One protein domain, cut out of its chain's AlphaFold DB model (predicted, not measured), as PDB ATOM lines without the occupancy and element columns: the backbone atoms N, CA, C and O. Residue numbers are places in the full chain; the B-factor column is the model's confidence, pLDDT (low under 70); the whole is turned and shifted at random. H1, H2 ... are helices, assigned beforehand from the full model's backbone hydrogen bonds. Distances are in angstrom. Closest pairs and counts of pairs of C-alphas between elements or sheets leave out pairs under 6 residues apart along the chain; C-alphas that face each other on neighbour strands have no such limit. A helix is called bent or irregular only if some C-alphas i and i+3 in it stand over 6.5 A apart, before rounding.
ATOM      1  N   ALA A 185     289.337 239.170 378.486       87.69
ATOM      2  CA  ALA A 185     287.960 239.292 378.020       87.69
ATOM      3  C   ALA A 185     287.850 239.298 376.483       87.69
ATOM      4  O   ALA A 185     286.898 238.732 375.946       87.69
ATOM      5  N   ASP A 186     288.829 239.878 375.779       88.44
ATOM      6  CA  ASP A 186     288.868 239.869 374.314       88.44
ATOM      7  C   ASP A 186     289.147 238.456 373.790       88.44
ATOM      8  O   ASP A 186     288.497 238.003 372.847       88.44
ATOM      9  N   LEU A 187     290.070 237.726 374.432       87.88
ATOM     10  CA  LEU A 187     290.363 236.332 374.087       87.88
ATOM     11  C   LEU A 187     289.140 235.434 374.311       87.88
ATOM     12  O   LEU A 187     288.802 234.639 373.436       87.88
ATOM     13  N   ASP A 188     288.452 235.581 375.444       87.94
ATOM     14  CA  ASP A 188     287.244 234.810 375.747       87.94
ATOM     15  C   ASP A 188     286.115 235.105 374.742       87.94
ATOM     16  O   ASP A 188     285.416 234.184 374.315       87.94
ATOM     17  N   ALA A 189     285.958 236.367 374.318       87.94
ATOM     18  CA  ALA A 189     284.987 236.754 373.293       87.94
ATOM     19  C   ALA A 189     285.320 236.133 371.927       87.94
ATOM     20  O   ALA A 189     284.449 235.548 371.286       87.94
ATOM     21  N   VAL A 190     286.591 236.177 371.511       87.44
ATOM     22  CA  VAL A 190     287.034 235.540 370.262       87.44
ATOM     23  C   VAL A 190     286.825 234.029 370.320       87.44
ATOM     24  O   VAL A 190     286.322 233.463 369.356       87.44
ATOM     25  N   LEU A 191     287.160 233.370 371.433       84.94
ATOM     26  CA  LEU A 191     286.952 231.928 371.600       84.94
ATOM     27  C   LEU A 191     285.467 231.538 371.561       84.94
ATOM     28  O   LEU A 191     285.140 230.454 371.081       84.94
ATOM     29  N   ALA A 192     284.567 232.407 372.034       83.12
ATOM     30  CA  ALA A 192     283.126 232.190 371.932       83.12
ATOM     31  C   ALA A 192     282.628 232.250 370.477       83.12
ATOM     32  O   ALA A 192     281.779 231.442 370.092       83.12
ATOM     33  N   ASP A 193     283.195 233.149 369.669       83.19
ATOM     34  CA  ASP A 193     282.804 233.371 368.272       83.19
ATOM     35  C   ASP A 193     283.595 232.512 367.263       83.19
ATOM     36  O   ASP A 193     283.201 232.405 366.100       83.19
ATOM     37  N   TRP A 194     284.690 231.867 367.689       78.69
ATOM     38  CA  TRP A 194     285.645 231.148 366.829       78.69
ATOM     39  C   TRP A 194     285.021 229.995 366.024       78.69
ATOM     40  O   TRP A 194     285.566 229.579 365.005       78.69
ATOM     41  N   GLY A 195     283.874 229.460 366.456       67.50
ATOM     42  CA  GLY A 195     283.103 228.452 365.713       67.50
ATOM     43  C   GLY A 195     283.725 227.048 365.655       67.50
ATOM     44  O   GLY A 195     283.048 226.097 365.266       67.50
ATOM     45  N   GLU A 196     284.973 226.879 366.097       69.56
ATOM     46  CA  GLU A 196     285.677 225.597 366.191       69.56
ATOM     47  C   GLU A 196     286.193 225.331 367.612       69.56
ATOM     48  O   GLU A 196     286.545 226.242 368.357       69.56
ATOM     49  N   SER A 197     286.262 224.055 367.999       68.00
ATOM     50  CA  SER A 197     286.858 223.653 369.275       68.00
ATOM     51  C   SER A 197     288.384 223.610 369.162       68.00
ATOM     52  O   SER A 197     288.916 222.779 368.419       68.00
ATOM     53  N   LEU A 198     289.079 224.444 369.934       74.56
ATOM     54  CA  LEU A 198     290.519 224.318 370.150       74.56
ATOM     55  C   LEU A 198     290.774 223.354 371.315       74.56
ATOM     56  O   LEU A 198     290.209 223.516 372.393       74.56
ATOM     57  N   ASP A 199     291.629 222.358 371.098       75.38
ATOM     58  CA  ASP A 199     292.058 221.403 372.131       75.38
ATOM     59  C   ASP A 199     293.199 222.000 372.979       75.38
ATOM     60  O   ASP A 199     294.313 221.482 373.013       75.38
ATOM     61  N   VAL A 200     292.954 223.181 373.561       80.69
ATOM     62  CA  VAL A 200     293.915 223.951 374.370       80.69
ATOM     63  C   VAL A 200     293.156 224.694 375.472       80.69
ATOM     64  O   VAL A 200     292.105 225.279 375.206       80.69
ATOM     65  N   GLU A 201     293.682 224.700 376.701       85.00
ATOM     66  CA  GLU A 201     293.090 225.479 377.795       85.00
ATOM     67  C   GLU A 201     293.199 226.985 377.470       85.00
ATOM     68  O   GLU A 201     294.277 227.460 377.096       85.00
ATOM     69  N   PRO A 202     292.128 227.779 377.648       85.81
ATOM     70  CA  PRO A 202     292.164 229.223 377.403       85.81
ATOM     71  C   PRO A 202     293.284 229.970 378.153       85.81
ATOM     72  O   PRO A 202     293.825 230.953 377.649       85.81
ATOM     73  N   ASP A 203     293.671 229.491 379.339       86.25
ATOM     74  CA  ASP A 203     294.766 230.057 380.141       86.25
ATOM     75  C   ASP A 203     296.141 229.853 379.499       86.25
ATOM     76  O   ASP A 203     296.984 230.750 379.560       86.25
ATOM     77  N   ASP A 204     296.347 228.726 378.818       88.12
ATOM     78  CA  ASP A 204     297.580 228.474 378.073       88.12
ATOM     79  C   ASP A 204     297.664 229.377 376.833       88.12
ATOM     80  O   ASP A 204     298.747 229.860 376.490       88.12
ATOM     81  N   LEU A 205     296.524 229.664 376.189       89.81
ATOM     82  CA  LEU A 205     296.458 230.619 375.078       89.81
ATOM     83  C   LEU A 205     296.797 232.041 375.541       89.81
ATOM     84  O   LEU A 205     297.651 232.680 374.927       89.81
ATOM     85  N   ASP A 206     296.201 232.520 376.638       90.38
ATOM     86  CA  ASP A 206     296.530 233.831 377.221       90.38
ATOM     87  C   ASP A 206     298.023 233.914 377.585       90.38
ATOM     88  O   ASP A 206     298.726 234.856 377.204       90.38
ATOM     89  N   ALA A 207     298.562 232.878 378.236       89.38
ATOM     90  CA  ALA A 207     299.980 232.815 378.575       89.38
ATOM     91  C   ALA A 207     300.885 232.894 377.329       89.38
ATOM     92  O   ALA A 207     301.893 233.616 377.340       89.38
ATOM     93  N   LEU A 208     300.523 232.192 376.249       91.94
ATOM     94  CA  LEU A 208     301.242 232.213 374.977       91.94
ATOM     95  C   LEU A 208     301.197 233.601 374.328       91.94
ATOM     96  O   LEU A 208     302.248 234.143 373.976       91.94
ATOM     97  N   PHE A 209     300.013 234.200 374.199       90.12
ATOM     98  CA  PHE A 209     299.861 235.517 373.585       90.12
ATOM     99  C   PHE A 209     300.610 236.600 374.382       90.12
ATOM    100  O   PHE A 209     301.369 237.371 373.791       90.12
ATOM    101  N   ARG A 210     300.544 236.594 375.724       89.69
ATOM    102  CA  ARG A 210     301.351 237.503 376.569       89.69
ATOM    103  C   ARG A 210     302.857 237.277 376.406       89.69
ATOM    104  O   ARG A 210     303.657 238.213 376.499       89.69
ATOM    105  N   ALA A 211     303.301 236.035 376.198       90.06
ATOM    106  CA  ALA A 211     304.708 235.746 375.914       90.06
ATOM    107  C   ALA A 211     305.148 236.323 374.555       90.06
ATOM    108  O   ALA A 211     306.245 236.886 374.463       90.06
ATOM    109  N   VAL A 212     304.287 236.245 373.536       89.88
ATOM    110  CA  VAL A 212     304.520 236.855 372.218       89.88
ATOM    111  C   VAL A 212     304.599 238.380 372.325       89.88
ATOM    112  O   VAL A 212     305.563 238.961 371.826       89.88
ATOM    113  N   GLU A 213     303.676 239.034 373.036       87.56
ATOM    114  CA  GLU A 213     303.698 240.493 373.235       87.56
ATOM    115  C   GLU A 213     304.987 240.970 373.909       87.56
ATOM    116  O   GLU A 213     305.647 241.885 373.416       87.56
ATOM    117  N   ARG A 214     305.425 240.289 374.978       87.31
ATOM    118  CA  ARG A 214     306.708 240.591 375.637       87.31
ATOM    119  C   ARG A 214     307.896 240.459 374.684       87.31
ATOM    120  O   ARG A 214     308.826 241.263 374.741       87.31
ATOM    121  N   ARG A 215     307.888 239.457 373.796       88.44
ATOM    122  CA  ARG A 215     308.951 239.268 372.795       88.44
ATOM    123  C   ARG A 215     308.960 240.389 371.755       88.44
ATOM    124  O   ARG A 215     310.050 240.790 371.337       88.44
ATOM    125  N   VAL A 216     307.784 240.869 371.346       86.62
ATOM    126  CA  VAL A 216     307.620 241.987 370.404       86.62
ATOM    127  C   VAL A 216     308.097 243.297 371.027       86.62
ATOM    128  O   VAL A 216     308.891 243.986 370.391       86.62
ATOM    129  N   LEU A 217     307.692 243.592 372.267       85.44
ATOM    130  CA  LEU A 217     308.130 244.780 373.007       85.44
ATOM    131  C   LEU A 217     309.652 244.822 373.143       85.44
ATOM    132  O   LEU A 217     310.268 245.816 372.776       85.44
ATOM    133  N   ARG A 218     310.271 243.705 373.551       87.31
ATOM    134  CA  ARG A 218     311.734 243.624 373.672       87.31
ATOM    135  C   ARG A 218     312.448 243.909 372.349       87.31
ATOM    136  O   ARG A 218     313.417 244.647 372.330       87.31
ATOM    137  N   ARG A 219     311.960 243.342 371.238       88.94
ATOM    138  CA  ARG A 219     312.535 243.607 369.906       88.94
ATOM    139  C   ARG A 219     312.429 245.089 369.539       88.94
ATOM    140  O   ARG A 219     313.387 245.643 369.029       88.94
ATOM    141  N   TRP A 220     311.285 245.720 369.808       86.31
ATOM    142  CA  TRP A 220     311.099 247.142 369.526       86.31
ATOM    143  C   TRP A 220     312.049 248.020 370.352       86.31
ATOM    144  O   TRP A 220     312.656 248.931 369.798       86.31
ATOM    145  N   GLU A 221     312.224 247.718 371.642       87.56
ATOM    146  CA  GLU A 221     313.178 248.419 372.513       87.56
ATOM    147  C   GLU A 221     314.632 248.253 372.051       87.56
ATOM    148  O   GLU A 221     315.409 249.196 372.171       87.56
ATOM    149  N   ASP A 222     315.003 247.074 371.544       89.50
ATOM    150  CA  ASP A 222     316.346 246.807 371.017       89.50
ATOM    151  C   ASP A 222     316.609 247.580 369.708       89.50
ATOM    152  O   ASP A 222     317.711 248.086 369.516       89.50
ATOM    153  N   ASP A 223     315.602 247.720 368.837       87.25
ATOM    154  CA  ASP A 223     315.716 248.432 367.552       87.25
ATOM    155  C   ASP A 223     315.775 249.974 367.702       87.25
ATOM    156  O   ASP A 223     316.142 250.667 366.753       87.25
ATOM    157  N   HIS A 224     315.387 250.525 368.863       82.44
ATOM    158  CA  HIS A 224     315.303 251.977 369.129       82.44
ATOM    159  C   HIS A 224     316.294 252.476 370.203       82.44
ATOM    160  O   HIS A 224     316.159 253.606 370.682       82.44
ATOM    161  N   LYS A 225     317.270 251.648 370.592       69.56
ATOM    162  CA  LYS A 225     318.434 252.033 371.409       69.56
ATOM    163  C   LYS A 225     319.640 252.321 370.526       69.56
ATOM    164  O   LYS A 225     320.387 253.257 370.885       69.56
TER     165      LYS A 225
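What this domain is: This is residues 185 to 225 of the 225 residues of the protein "HPP family protein" of Novosphingobium sp. ERN07 (UniProt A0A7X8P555). Going along the printed part, you meet a short helix, H1, then a loop that swings out and back, then one long helix, H2, whose first part comes near H1 and whose far part sticks out as a free arm from residue 210 on. H2 makes most of the length, and H1 with the loop forms a small head at its beginning. The printed part has 41 residues, with two named helices in the order H1, H2 and no named strand; its class is all helix. It is only just extended, close to loose, with a radius of gyration of the C-alphas of 13.8 A, and it spans 42 by 15 by 15 A.

How they stand to each other: Look first at H1, residues 185 to 193, and then at H2, residues 202 to 223. They are close but not clearly touching, with 2 pairs of C-alphas within 8 A. The closest C-alphas are those of Leu 187 and Asp 206, 7.4 A apart. The two helices run opposite ways at a steep tilt of 56 degrees, and their centres are 18.4 A apart. In both H1 and H2, every O i to N i+4 pair is within hydrogen-bond range. Residues 192 to 201 stand free, and so do residues 210 to 225, of which 210 to 223 belong to H2.

Where its parts are: Find C-alpha 185 at (287.960, 239.292, 378.020); from there H1 runs over 9 residues to C-alpha 193 at (282.804, 233.371, 368.272). Then find C-alpha 202 at (292.164, 229.223, 377.403), where H2 begins; its 22 residues run 31.9 A to C-alpha 223 at (315.716, 248.432, 367.552). Neither helix is bent.

The domain as a whole: The two C-alphas farthest apart are those of Gly 195 and Lys 225, at 42.9 A. The printed part has no cut and ends at the chain's last residue, 225. The link from H1 to H2, 8 residues, is short. The mean pLDDT of the printed part is 84.7, and the model's confidence is under 70 at residues 195 to 197 and at residue 225.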